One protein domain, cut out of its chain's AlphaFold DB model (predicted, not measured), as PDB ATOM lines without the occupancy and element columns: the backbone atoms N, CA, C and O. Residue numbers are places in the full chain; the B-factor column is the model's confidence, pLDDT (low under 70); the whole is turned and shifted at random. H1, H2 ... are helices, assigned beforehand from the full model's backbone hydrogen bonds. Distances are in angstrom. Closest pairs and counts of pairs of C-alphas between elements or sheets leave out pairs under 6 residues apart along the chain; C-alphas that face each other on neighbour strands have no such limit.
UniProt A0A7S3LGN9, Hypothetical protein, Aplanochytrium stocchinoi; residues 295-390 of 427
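Overview. This is residues 295 to 390 of the 427 residues of the protein "Hypothetical protein" of Aplanochytrium stocchinoi (UniProt A0A7S3LGN9). A long straight helix, H5, has its first part packed on a compact body of four shorter helices, while its residues 376 to 390 stick out as a free arm. In the body H1 and H3 run side by side, H2 runs the opposite way to H1, and H4 lies across the end where H1 finishes and H2 starts. The printed part has 96 residues with five named helices, in the order H1, H2, H3, H4, H5, and no named strand; the class is all helix. The whole is loose, with a radius of gyration of the C-alphas of 15.9 A, and only just elongated, spanning 54 by 27 by 20 A.

Arrangement. H5, residues 358 to 390, touches H2, residues 313 to 326, at a steep tilt of 46 degrees, the same way. They touch with residues 360 to 367 of H5 and 320 to 325 of H2 alone, and their closest C-alphas are those of Ile 321 and Leu 360, 6.0 A apart. H3, residues 333 to 343, is close to H5 but not clearly touching, at a shallow tilt of 29 degrees, opposite ways; the closest C-alphas, of Ile 336 and Cys 371, are 7.5 A apart. H3 and H2 are near each other, with 7 pairs of C-alphas within 10 A. H1, residues 296 to 307, touches H3 at a shallow tilt of 20 degrees, the same way, with the C-alphas of Lys 303 and Phe 342 closest at 5.2 A. H1 and H5 are apart. H4, residues 346 to 354, touches residues 313 to 317 of H2 about perpendicular, at 86 degrees; the closest C-alphas, of His 313 and Ala 351, are 4.7 A apart. H4 and H1 touch only at their ends, where the C-alphas of Ala 306 and Ser 347 are closest at 5.7 A. In H1, H2, H3, H4 and H5 every O i to N i+4 pair is within hydrogen-bond range.

Along the chain. H5 is 48.2 A long, from C-alpha 358 at (-85.705, -177.388, -124.126) to C-alpha 390 at (-42.698, -189.396, -142.329). H2 measures 20.4 A, H1 16.5 A, H3 15.3 A and H4 12.2 A. H1 begins with C-alpha 296 at (-79.971, -189.385, -147.563).

Size, cuts and confidence. The two C-alphas farthest apart, of Asp 312 and Asn 390, are 54.6 A from each other. Without the free residues 376 to 390, the body of 81 residues spans 33 by 28 by 18 A. The printed part has no cut and no long link. Mean pLDDT of the printed part is 90.9; residues 355 to 356 are under 70.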
ATOM      1  N   VAL A 295     -81.129-193.258-145.696       95.88
ATOM      2  CA  VAL A 295     -80.983-192.000-144.934       95.88
ATOM      3  C   VAL A 295     -81.063-190.752-145.821       95.88
ATOM      4  O   VAL A 295     -81.943-189.913-145.639       95.88
ATOM      5  N   LEU A 296     -80.148-190.621-146.787       96.19
ATOM      6  CA  LEU A 296     -79.971-189.385-147.563       96.19
ATOM      7  C   LEU A 296     -81.214-188.976-148.374       96.19
ATOM      8  O   LEU A 296     -81.580-187.803-148.310       96.19
ATOM      9  N   PRO A 297     -81.931-189.895-149.061       97.19
ATOM     10  CA  PRO A 297     -83.140-189.521-149.799       97.19
ATOM     11  C   PRO A 297     -84.253-188.963-148.902       97.19
ATOM     12  O   PRO A 297     -85.020-188.103-149.332       97.19
ATOM     13  N   VAL A 298     -84.335-189.425-147.647       97.75
ATOM     14  CA  VAL A 298     -85.314-188.925-146.672       97.75
ATOM     15  C   VAL A 298     -84.957-187.503-146.242       97.75
ATOM     16  O   VAL A 298     -85.827-186.634-146.238       97.75
ATOM     17  N   ILE A 299     -83.683-187.243-145.929       97.12
ATOM     18  CA  ILE A 299     -83.206-185.898-145.560       97.12
ATOM     19  C   ILE A 299     -83.447-184.914-146.707       97.12
ATOM     20  O   ILE A 299     -83.987-183.830-146.484       97.12
ATOM     21  N   ASP A 300     -83.096-185.303-147.932       97.25
ATOM     22  CA  ASP A 300     -83.280-184.468-149.119       97.25
ATOM     23  C   ASP A 300     -84.757-184.121-149.360       97.25
ATOM     24  O   ASP A 300     -85.106-182.955-149.555       97.25
ATOM     25  N   PHE A 301     -85.657-185.101-149.266       97.31
ATOM     26  CA  PHE A 301     -87.097-184.858-149.380       97.31
ATOM     27  C   PHE A 301     -87.621-183.901-148.306       97.31
ATOM     28  O   PHE A 301     -88.382-182.981-148.620       97.31
ATOM     29  N   MET A 302     -87.217-184.089-147.047       97.19
ATOM     30  CA  MET A 302     -87.641-183.218-145.948       97.19
ATOM     31  C   MET A 302     -87.114-181.795-146.134       97.19
ATOM     32  O   MET A 302     -87.853-180.835-145.911       97.19
ATOM     33  N   LYS A 303     -85.877-181.643-146.620       96.12
ATOM     34  CA  LYS A 303     -85.290-180.349-146.979       96.12
ATOM     35  C   LYS A 303     -86.052-179.673-148.110       96.12
ATOM     36  O   LYS A 303     -86.474-178.531-147.941       96.12
ATOM     37  N   ARG A 304     -86.300-180.368-149.223       95.88
ATOM     38  CA  ARG A 304     -87.080-179.824-150.347       95.88
ATOM     39  C   ARG A 304     -88.491-179.425-149.922       95.88
ATOM     40  O   ARG A 304     -88.944-178.341-150.274       95.88
ATOM     41  N   SER A 305     -89.142-180.240-149.098       95.06
ATOM     42  CA  SER A 305     -90.476-179.937-148.561       95.06
ATOM     43  C   SER A 305     -90.468-178.715-147.635       95.06
ATOM     44  O   SER A 305     -91.375-177.888-147.687       95.06
ATOM     45  N   ALA A 306     -89.421-178.552-146.817       94.38
ATOM     46  CA  ALA A 306     -89.249-177.384-145.955       94.38
ATOM     47  C   ALA A 306     -89.013-176.094-146.756       94.38
ATOM     48  O   ALA A 306     -89.585-175.055-146.421       94.38
ATOM     49  N   VAL A 307     -88.190-176.157-147.810       94.69
ATOM     50  CA  VAL A 307     -87.926-175.026-148.715       94.69
ATOM     51  C   VAL A 307     -89.195-174.628-149.466       94.69
ATOM     52  O   VAL A 307     -89.519-173.448-149.519       94.69
ATOM     53  N   ALA A 308     -89.948-175.605-149.974       93.62
ATOM     54  CA  ALA A 308     -91.201-175.371-150.689       93.62
ATOM     55  C   ALA A 308     -92.357-174.892-149.789       93.62
ATOM     56  O   ALA A 308     -93.407-174.515-150.297       93.62
ATOM     57  N   GLY A 309     -92.211-174.953-148.459       90.69
ATOM     58  CA  GLY A 309     -93.289-174.617-147.522       90.69
ATOM     59  C   GLY A 309     -94.472-175.593-147.562       90.69
ATOM     60  O   GLY A 309     -95.549-175.273-147.069       90.69
ATOM     61  N   SER A 310     -94.292-176.789-148.132       90.75
ATOM     62  CA  SER A 310     -95.354-177.795-148.279       90.75
ATOM     63  C   SER A 310     -95.604-178.612-147.007       90.75
ATOM     64  O   SER A 310     -96.545-179.406-146.948       90.75
ATOM     65  N   ILE A 311     -94.766-178.427-145.984       93.38
ATOM     66  CA  ILE A 311     -94.804-179.166-144.726       93.38
ATOM     67  C   ILE A 311     -94.920-178.219-143.529       93.38
ATOM     68  O   ILE A 311     -94.244-177.195-143.444       93.38
ATOM     69  N   ASP A 312     -95.785-178.589-142.587       92.62
ATOM     70  CA  ASP A 312     -96.075-177.788-141.401       92.62
ATOM     71  C   ASP A 312     -94.882-177.708-140.428       92.62
ATOM     72  O   ASP A 312     -94.111-178.660-140.261       92.62
ATOM     73  N   HIS A 313     -94.762-176.586-139.713       93.12
ATOM     74  CA  HIS A 313     -93.692-176.368-138.737       93.12
ATOM     75  C   HIS A 313     -93.676-177.417-137.612       93.12
ATOM     76  O   HIS A 313     -92.602-177.789-137.134       93.12
ATOM     77  N   SER A 314     -94.833-177.919-137.170       93.44
ATOM     78  CA  SER A 314     -94.886-178.963-136.141       93.44
ATOM     79  C   SER A 314     -94.343-180.305-136.638       93.44
ATOM     80  O   SER A 314     -93.695-181.017-135.869       93.44
ATOM     81  N   LEU A 315     -94.526-180.618-137.924       95.56
ATOM     82  CA  LEU A 315     -93.980-181.813-138.569       95.56
ATOM     83  C   LEU A 315     -92.464-181.704-138.766       95.56
ATOM     84  O   LEU A 315     -91.748-182.673-138.514       95.56
ATOM     85  N   LEU A 316     -91.961-180.518-139.131       95.44
ATOM     86  CA  LEU A 316     -90.520-180.250-139.200       95.44
ATOM     87  C   LEU A 316     -89.845-180.457-137.843       95.44
ATOM     88  O   LEU A 316     -88.840-181.163-137.754       95.44
ATOM     89  N   ARG A 317     -90.423-179.894-136.773       94.69
ATOM     90  CA  ARG A 317     -89.924-180.110-135.406       94.69
ATOM     91  C   ARG A 317     -89.932-181.587-135.034       94.69
ATOM     92  O   ARG A 317     -88.938-182.076-134.509       94.69
ATOM     93  N   HIS A 318     -91.035-182.285-135.312       95.69
ATOM     94  CA  HIS A 318     -91.161-183.716-135.036       95.69
ATOM     95  C   HIS A 318     -90.048-184.510-135.727       95.69
ATOM     96  O   HIS A 318     -89.344-185.264-135.065       95.69
ATOM     97  N   PHE A 319     -89.809-184.268-137.017       96.75
ATOM     98  CA  PHE A 319     -88.728-184.922-137.755       96.75
ATOM     99  C   PHE A 319     -87.345-184.665-137.135       96.75
ATOM    100  O   PHE A 319     -86.608-185.622-136.908       96.75
ATOM    101  N   VAL A 320     -87.010-183.410-136.794       95.19
ATOM    102  CA  VAL A 320     -85.717-183.066-136.162       95.19
ATOM    103  C   VAL A 320     -85.547-183.749-134.805       95.19
ATOM    104  O   VAL A 320     -84.479-184.274-134.505       95.19
ATOM    105  N   ILE A 321     -86.590-183.772-133.976       94.62
ATOM    106  CA  ILE A 321     -86.526-184.454-132.680       94.62
ATOM    107  C   ILE A 321     -86.248-185.944-132.900       94.62
ATOM    108  O   ILE A 321     -85.313-186.488-132.315       94.62
ATOM    109  N   ARG A 322     -87.018-186.595-133.778       95.75
ATOM    110  CA  ARG A 322     -86.924-188.044-133.989       95.75
ATOM    111  C   ARG A 322     -85.601-188.470-134.611       95.75
ATOM    112  O   ARG A 322     -85.043-189.477-134.187       95.75
ATOM    113  N   ILE A 323     -85.070-187.711-135.566       95.25
ATOM    114  CA  ILE A 323     -83.785-188.048-136.185       95.25
ATOM    115  C   ILE A 323     -82.624-187.906-135.199       95.25
ATOM    116  O   ILE A 323     -81.792-188.806-135.118       95.25
ATOM    117  N   LEU A 324     -82.596-186.834-134.402       93.62
ATOM    118  CA  LEU A 324     -81.521-186.595-133.435       93.62
ATOM    119  C   LEU A 324     -81.595-187.535-132.226       93.62
ATOM    120  O   LEU A 324     -80.566-187.836-131.636       93.62
ATOM    121  N   GLN A 325     -82.781-188.043-131.879       93.12
ATOM    122  CA  GLN A 325     -82.935-189.082-130.855       93.12
ATOM    123  C   GLN A 325     -82.376-190.444-131.286       93.12
ATOM    124  O   GLN A 325     -81.994-191.238-130.433       93.12
ATOM    125  N   CYS A 326     -82.355-190.740-132.588       90.69
ATOM    126  CA  CYS A 326     -81.884-192.029-133.103       90.69
ATOM    127  C   CYS A 326     -80.455-191.984-133.661       90.69
ATOM    128  O   CYS A 326     -79.870-193.038-133.919       90.69
ATOM    129  N   ALA A 327     -79.906-190.791-133.891       90.31
ATOM    130  CA  ALA A 327     -78.569-190.607-134.433       90.31
ATOM    131  C   ALA A 327     -77.509-190.780-133.336       90.31
ATOM    132  O   ALA A 327     -77.505-190.062-132.340       90.31
ATOM    133  N   VAL A 328     -76.576-191.708-133.553       89.50
ATOM    134  CA  VAL A 328     -75.441-191.972-132.656       89.50
ATOM    135  C   VAL A 328     -74.142-191.908-133.474       89.50
ATOM    136  O   VAL A 328     -74.138-192.393-134.608       89.50
ATOM    137  N   PRO A 329     -73.056-191.296-132.960       89.06
ATOM    138  CA  PRO A 329     -71.772-191.261-133.659       89.06
ATOM    139  C   PRO A 329     -71.141-192.666-133.789       89.06
ATOM    140  O   PRO A 329     -71.419-193.538-132.962       89.06
ATOM    141  N   PRO A 330     -70.244-192.891-134.771       93.06
ATOM    142  CA  PRO A 330     -69.716-191.914-135.726       93.06
ATOM    143  C   PRO A 330     -70.671-191.617-136.895       93.06
ATOM    144  O   PRO A 330     -71.265-192.513-137.489       93.06
ATOM    145  N   PHE A 331     -70.778-190.341-137.262       92.94
ATOM    146  CA  PHE A 331     -71.588-189.857-138.378       92.94
ATOM    147  C   PHE A 331     -70.800-189.826-139.699       92.94
ATOM    148  O   PHE A 331     -69.626-189.442-139.738       92.94
ATOM    149  N   SER A 332     -71.437-190.177-140.817       92.94
ATOM    150  CA  SER A 332     -70.848-189.926-142.139       92.94
ATOM    151  C   SER A 332     -70.852-188.426-142.456       92.94
ATOM    152  O   SER A 332     -71.694-187.686-141.946       92.94
ATOM    153  N   GLN A 333     -69.922-187.970-143.303       92.44
ATOM    154  CA  GLN A 333     -69.877-186.560-143.702       92.44
ATOM    155  C   GLN A 333     -71.162-186.150-144.436       92.44
ATOM    156  O   GLN A 333     -71.785-185.165-144.056       92.44
ATOM    157  N   ASP A 334     -71.643-186.987-145.360       94.81
ATOM    158  CA  ASP A 334     -72.903-186.762-146.082       94.81
ATOM    159  C   ASP A 334     -74.108-186.590-145.144       94.81
ATOM    160  O   ASP A 334     -75.013-185.799-145.411       94.81
ATOM    161  N   PHE A 335     -74.137-187.328-144.027       95.06
ATOM    162  CA  PHE A 335     -75.190-187.179-143.027       95.06
ATOM    163  C   PHE A 335     -75.073-185.845-142.290       95.06
ATOM    164  O   PHE A 335     -76.073-185.141-142.161       95.06
ATOM    165  N   ILE A 336     -73.869-185.483-141.834       94.38
ATOM    166  CA  ILE A 336     -73.615-184.204-141.158       94.38
ATOM    167  C   ILE A 336     -74.028-183.042-142.068       94.38
ATOM    168  O   ILE A 336     -74.794-182.174-141.647       94.38
ATOM    169  N   ASP A 337     -73.585-183.057-143.322       94.19
ATOM    170  CA  ASP A 337     -73.864-182.004-144.298       94.19
ATOM    171  C   ASP A 337     -75.357-181.943-144.640       94.19
ATOM    172  O   ASP A 337     -75.951-180.861-144.682       94.19
ATOM    173  N   GLY A 338     -75.999-183.103-144.800       95.00
ATOM    174  CA  GLY A 338     -77.437-183.205-145.028       95.00
ATOM    175  C   GLY A 338     -78.258-182.608-143.883       95.00
ATOM    176  O   GLY A 338     -79.157-181.796-144.123       95.00
ATOM    177  N   ILE A 339     -77.940-182.964-142.633       94.75
ATOM    178  CA  ILE A 339     -78.632-182.443-141.446       94.75
ATOM    179  C   ILE A 339     -78.357-180.957-141.254       94.75
ATOM    180  O   ILE A 339     -79.299-180.196-141.037       94.75
ATOM    181  N   ASN A 340     -77.108-180.513-141.382       93.00
ATOM    182  CA  ASN A 340     -76.766-179.098-141.261       93.00
ATOM    183  C   ASN A 340     -77.492-178.260-142.319       93.00
ATOM    184  O   ASN A 340     -78.142-177.271-141.976       93.00
ATOM    185  N   GLY A 341     -77.474-178.696-143.581       93.62
ATOM    186  CA  GLY A 341     -78.191-178.026-144.664       93.62
ATOM    187  C   GLY A 341     -79.711-178.018-144.463       93.62
ATOM    188  O   GLY A 341     -80.386-177.067-144.859       93.62
ATOM    189  N   PHE A 342     -80.271-179.047-143.827       94.75
ATOM    190  CA  PHE A 342     -81.681-179.069-143.449       94.75
ATOM    191  C   PHE A 342     -81.997-178.084-142.309       94.75
ATOM    192  O   PHE A 342     -82.918-177.275-142.436       94.75
ATOM    193  N   LEU A 343     -81.216-178.095-141.222       93.12
ATOM    194  CA  LEU A 343     -81.411-177.223-140.055       93.12
ATOM    195  C   LEU A 343     -81.267-175.731-140.399       93.12
ATOM    196  O   LEU A 343     -81.969-174.898-139.827       93.12
ATOM    197  N   GLN A 344     -80.403-175.395-141.359       92.81
ATOM    198  CA  GLN A 344     -80.188-174.025-141.843       92.81
ATOM    199  C   GLN A 344     -81.312-173.499-142.752       92.81
ATOM    200  O   GLN A 344     -81.348-172.311-143.065       92.81
ATOM    201  N   THR A 345     -82.258-174.345-143.172       94.25
ATOM    202  CA  THR A 345     -83.379-173.906-144.017       94.25
ATOM    203  C   THR A 345     -84.274-172.913-143.253       94.25
ATOM    204  O   THR A 345     -84.626-173.202-142.103       94.25
ATOM    205  N   PRO A 346     -84.731-171.790-143.858       92.56
ATOM    206  CA  PRO A 346     -85.505-170.759-143.153       92.56
ATOM    207  C   PRO A 346     -86.757-171.291-142.448       92.56
ATOM    208  O   PRO A 346     -87.003-170.963-141.288       92.56
ATOM    209  N   SER A 347     -87.525-172.160-143.112       92.75
ATOM    210  CA  SER A 347     -88.719-172.793-142.534       92.75
ATOM    211  C   SER A 347     -88.385-173.679-141.337       92.75
ATOM    212  O   SER A 347     -89.087-173.635-140.330       92.75
ATOM    213  N   CYS A 348     -87.281-174.433-141.400       91.62
ATOM    214  CA  CYS A 348     -86.827-175.249-140.278       91.62
ATOM    215  C   CYS A 348     -86.371-174.354-139.120       91.62
ATOM    216  O   CYS A 348     -86.874-174.483-138.009       91.62
ATOM    217  N   THR A 349     -85.536-173.348-139.384       91.44
ATOM    218  CA  THR A 349     -85.090-172.386-138.365       91.44
ATOM    219  C   THR A 349     -86.269-171.695-137.667       91.44
ATOM    220  O   THR A 349     -86.300-171.623-136.437       91.44
ATOM    221  N   ARG A 350     -87.282-171.240-138.422       90.81
ATOM    222  CA  ARG A 350     -88.524-170.679-137.859       90.81
ATOM    223  C   ARG A 350     -89.280-171.701-137.015       90.81
ATOM    224  O   ARG A 350     -89.670-171.389-135.891       90.81
ATOM    225  N   ALA A 351     -89.445-172.921-137.524       90.00
ATOM    226  CA  ALA A 351     -90.130-173.994-136.815       90.00
ATOM    227  C   ALA A 351     -89.461-174.321-135.472       90.00
ATOM    228  O   ALA A 351     -90.169-174.504-134.480       90.00
ATOM    229  N   LEU A 352     -88.125-174.363-135.431       88.56
ATOM    230  CA  LEU A 352     -87.334-174.657-134.233       88.56
ATOM    231  C   LEU A 352     -87.391-173.515-133.204       88.56
ATOM    232  O   LEU A 352     -87.508-173.791-132.012       88.56
ATOM    233  N   ARG A 353     -87.367-172.245-133.644       86.38
ATOM    234  CA  ARG A 353     -87.489-171.071-132.752       86.38
ATOM    235  C   ARG A 353     -88.875-170.964-132.118       86.38
ATOM    236  O   ARG A 353     -88.979-170.768-130.913       86.38
ATOM    237  N   ALA A 354     -89.929-171.139-132.914       81.12
ATOM    238  CA  ALA A 354     -91.310-171.000-132.452       81.12
ATOM    239  C   ALA A 354     -91.722-172.066-131.418       81.12
ATOM    240  O   ALA A 354     -92.651-171.850-130.651       81.12
ATOM    241  N   GLY A 355     -91.061-173.228-131.408       69.44
ATOM    242  CA  GLY A 355     -91.446-174.347-130.546       69.44
ATOM    243  C   GLY A 355     -90.929-174.297-129.107       69.44
ATOM    244  O   GLY A 355     -91.364-175.142-128.334       69.44
ATOM    245  N   GLN A 356     -89.980-173.406-128.775       68.44
ATOM    246  CA  GLN A 356     -89.345-173.248-127.447       68.44
ATOM    247  C   GLN A 356     -89.126-174.560-126.651       68.44
ATOM    248  O   GLN A 356     -89.294-174.607-125.436       68.44
ATOM    249  N   SER A 357     -88.754-175.662-127.314       79.62
ATOM    250  CA  SER A 357     -88.616-176.957-126.640       79.62
ATOM    251  C   SER A 357     -87.201-177.117-126.068       79.62
ATOM    252  O   SER A 357     -86.245-177.220-126.848       79.62
ATOM    253  N   PRO A 358     -87.026-177.209-124.734       83.44
ATOM    254  CA  PRO A 358     -85.705-177.388-124.126       83.44
ATOM    255  C   PRO A 358     -85.084-178.742-124.490       83.44
ATOM    256  O   PRO A 358     -83.865-178.887-124.538       83.44
ATOM    257  N   VAL A 359     -85.908-179.754-124.784       86.44
ATOM    258  CA  VAL A 359     -85.450-181.070-125.257       86.44
ATOM    259  C   VAL A 359     -84.787-180.943-126.626       86.44
ATOM    260  O   VAL A 359     -83.676-181.424-126.823       86.44
ATOM    261  N   LEU A 360     -85.440-180.250-127.558       86.94
ATOM    262  CA  LEU A 360     -84.933-180.043-128.910       86.94
ATOM    263  C   LEU A 360     -83.615-179.257-128.918       86.94
ATOM    264  O   LEU A 360     -82.686-179.638-129.625       86.94
ATOM    265  N   GLN A 361     -83.504-178.208-128.098       87.44
ATOM    266  CA  GLN A 361     -82.256-177.444-127.981       87.44
ATOM    267  C   GLN A 361     -81.108-178.308-127.445       87.44
ATOM    268  O   GLN A 361     -80.009-178.277-127.997       87.44
ATOM    269  N   ARG A 362     -81.372-179.147-126.433       90.56
ATOM    270  CA  ARG A 362     -80.380-180.104-125.917       90.56
ATOM    271  C   ARG A 362     -79.932-181.108-126.977       90.56
ATOM    272  O   ARG A 362     -78.737-181.351-127.086       90.56
ATOM    273  N   LEU A 363     -80.858-181.647-127.773       91.44
ATOM    274  CA  LEU A 363     -80.542-182.592-128.855       91.44
ATOM    275  C   LEU A 363     -79.702-181.952-129.969       91.44
ATOM    276  O   LEU A 363     -78.763-182.561-130.472       91.44
ATOM    277  N   ILE A 364     -80.017-180.715-130.357       89.88
ATOM    278  CA  ILE A 364     -79.224-179.986-131.357       89.88
ATOM    279  C   ILE A 364     -77.821-179.709-130.810       89.88
ATOM    280  O   ILE A 364     -76.835-179.871-131.530       89.88
ATOM    281  N   GLN A 365     -77.715-179.318-129.538       91.00
ATOM    282  CA  GLN A 365     -76.425-179.049-128.918       91.00
ATOM    283  C   GLN A 365     -75.579-180.320-128.773       91.00
ATOM    284  O   GLN A 365     -74.398-180.291-129.113       91.00
ATOM    285  N   SER A 366     -76.166-181.439-128.339       92.06
ATOM    286  CA  SER A 366     -75.448-182.715-128.238       92.06
ATOM    287  C   SER A 366     -74.961-183.199-129.604       92.06
ATOM    288  O   SER A 366     -73.812-183.620-129.727       92.06
ATOM    289  N   PHE A 367     -75.785-183.059-130.648       92.56
ATOM    290  CA  PHE A 367     -75.394-183.377-132.020       92.56
ATOM    291  C   PHE A 367     -74.211-182.524-132.499       92.56
ATOM    292  O   PHE A 367     -73.254-183.058-133.061       92.56
ATOM    293  N   ARG A 368     -74.232-181.211-132.232       91.25
ATOM    294  CA  ARG A 368     -73.131-180.298-132.585       91.25
ATOM    295  C   ARG A 368     -71.823-180.671-131.895       91.25
ATOM    296  O   ARG A 368     -70.797-180.746-132.566       91.25
ATOM    297  N   VAL A 369     -71.864-180.930-130.587       93.25
ATOM    298  CA  VAL A 369     -70.682-181.355-129.817       93.25
ATOM    299  C   VAL A 369     -70.123-182.661-130.382       93.25
ATOM    300  O   VAL A 369     -68.937-182.729-130.692       93.25
ATOM    301  N   ALA A 370     -70.983-183.652-130.631       92.19
ATOM    302  CA  ALA A 370     -70.569-184.928-131.208       92.19
ATOM    303  C   ALA A 370     -69.919-184.774-132.598       92.19
ATOM    304  O   ALA A 370     -68.924-185.440-132.883       92.19
ATOM    305  N   CYS A 371     -70.431-183.875-133.448       91.38
ATOM    306  CA  CYS A 371     -69.821-183.580-134.749       91.38
ATOM    307  C   CYS A 371     -68.420-182.963-134.605       91.38
ATOM    308  O   CYS A 371     -67.495-183.387-135.298       91.38
ATOM    309  N   ILE A 372     -68.249-181.999-133.692       90.81
ATOM    310  CA  ILE A 372     -66.957-181.341-133.431       90.81
ATOM    311  C   ILE A 372     -65.936-182.350-132.899       90.81
ATOM    312  O   ILE A 372     -64.809-182.411-133.393       90.81
ATOM    313  N   ASP A 373     -66.324-183.171-131.923       90.69
ATOM    314  CA  ASP A 373     -65.440-184.176-131.332       90.69
ATOM    315  C   ASP A 373     -65.006-185.220-132.361       90.69
ATOM    316  O   ASP A 373     -63.844-185.630-132.397       90.69
ATOM    317  N   GLN A 374     -65.918-185.628-133.242       90.38
ATOM    318  CA  GLN A 374     -65.599-186.547-134.323       90.38
ATOM    319  C   GLN A 374     -64.659-185.919-135.361       90.38
ATOM    320  O   GLN A 374     -63.754-186.597-135.852       90.38
ATOM    321  N   GLN A 375     -64.839-184.638-135.688       88.31
ATOM    322  CA  GLN A 375     -63.946-183.930-136.599       88.31
ATOM    323  C   GLN A 375     -62.528-183.820-136.022       88.31
ATOM    324  O   GLN A 375     -61.570-184.160-136.715       88.31
ATOM    325  N   LYS A 376     -62.395-183.468-134.735       90.25
ATOM    326  CA  LYS A 376     -61.101-183.454-134.029       90.25
ATOM    327  C   LYS A 376     -60.421-184.823-134.059       90.25
ATOM    328  O   LYS A 376     -59.262-184.917-134.448       90.25
ATOM    329  N   LYS A 377     -61.157-185.900-133.752       89.12
ATOM    330  CA  LYS A 377     -60.629-187.276-133.818       89.12
ATOM    331  C   LYS A 377     -60.114-187.633-135.216       89.12
ATOM    332  O   LYS A 377     -59.012-188.161-135.333       89.12
ATOM    333  N   ARG A 378     -60.859-187.288-136.273       86.44
ATOM    334  CA  ARG A 378     -60.428-187.495-137.670       86.44
ATOM    335  C   ARG A 378     -59.165-186.696-138.012       86.44
ATOM    336  O   ARG A 378     -58.309-187.189-138.744       86.44
ATOM    337  N   GLU A 379     -59.041-185.465-137.524       88.81
ATOM    338  CA  GLU A 379     -57.850-184.632-137.729       88.81
ATOM    339  C   GLU A 379     -56.626-185.185-136.983       88.81
ATOM    340  O   GLU A 379     -55.542-185.266-137.565       88.81
ATOM    341  N   ASP A 380     -56.799-185.646-135.745       90.06
ATOM    342  CA  ASP A 380     -55.741-186.271-134.950       90.06
ATOM    343  C   ASP A 380     -55.277-187.605-135.551       90.06
ATOM    344  O   ASP A 380     -54.076-187.881-135.604       90.06
ATOM    345  N   GLU A 381     -56.197-188.422-136.067       87.69
ATOM    346  CA  GLU A 381     -55.875-189.647-136.809       87.69
ATOM    347  C   GLU A 381     -55.091-189.343-138.090       87.69
ATOM    348  O   GLU A 381     -54.071-189.983-138.354       87.69
ATOM    349  N   LYS A 382     -55.494-188.316-138.852       86.94
ATOM    350  CA  LYS A 382     -54.746-187.854-140.033       86.94
ATOM    351  C   LYS A 382     -53.342-187.374-139.662       86.94
ATOM    352  O   LYS A 382     -52.393-187.690-140.379       86.94
ATOM    353  N   ARG A 383     -53.180-186.647-138.551       87.62
ATOM    354  CA  ARG A 383     -51.867-186.203-138.045       87.62
ATOM    355  C   ARG A 383     -50.985-187.389-137.652       87.62
ATOM    356  O   ARG A 383     -49.839-187.445-138.089       87.62
ATOM    357  N   LYS A 384     -51.529-188.366-136.916       88.06
ATOM    358  CA  LYS A 384     -50.825-189.608-136.542       88.06
ATOM    359  C   LYS A 384     -50.442-190.456-137.757       88.06
ATOM    360  O   LYS A 384     -49.383-191.077-137.766       88.06
ATOM    361  N   MET A 385     -51.287-190.500-138.786       83.94
ATOM    362  CA  MET A 385     -50.981-191.214-140.026       83.94
ATOM    363  C   MET A 385     -49.850-190.523-140.797       83.94
ATOM    364  O   MET A 385     -48.899-191.188-141.198       83.94
ATOM    365  N   LYS A 386     -49.894-189.189-140.926       84.56
ATOM    366  CA  LYS A 386     -48.814-188.400-141.543       84.56
ATOM    367  C   LYS A 386     -47.487-188.559-140.802       84.56
ATOM    368  O   LYS A 386     -46.467-188.792-141.437       84.56
ATOM    369  N   SER A 387     -47.489-188.517-139.467       81.38
ATOM    370  CA  SER A 387     -46.260-188.714-138.690       81.38
ATOM    371  C   SER A 387     -45.690-190.128-138.852       81.38
ATOM    372  O   SER A 387     -44.478-190.287-138.930       81.38
ATOM    373  N   ARG A 388     -46.538-191.162-138.962       80.81
ATOM    374  CA  ARG A 388     -46.096-192.539-139.257       80.81
ATOM    375  C   ARG A 388     -45.504-192.687-140.659       80.81
ATOM    376  O   ARG A 388     -44.570-193.467-140.815       80.81
ATOM    377  N   ILE A 389     -46.033-191.975-141.654       78.00
ATOM    378  CA  ILE A 389     -45.481-191.967-143.017       78.00
ATOM    379  C   ILE A 389     -44.114-191.282-143.016       78.00
ATOM    380  O   ILE A 389     -43.152-191.912-143.433       78.00
ATOM    381  N   ASN A 390     -43.987-190.094-142.418       71.75
ATOM    382  CA  ASN A 390     -42.698-189.396-142.329       71.75
ATOM    383  C   ASN A 390     -41.638-190.207-141.559       71.75
ATOM    384  O   ASN A 390     -40.472-190.217-141.940       71.75
TER     385      ASN A 390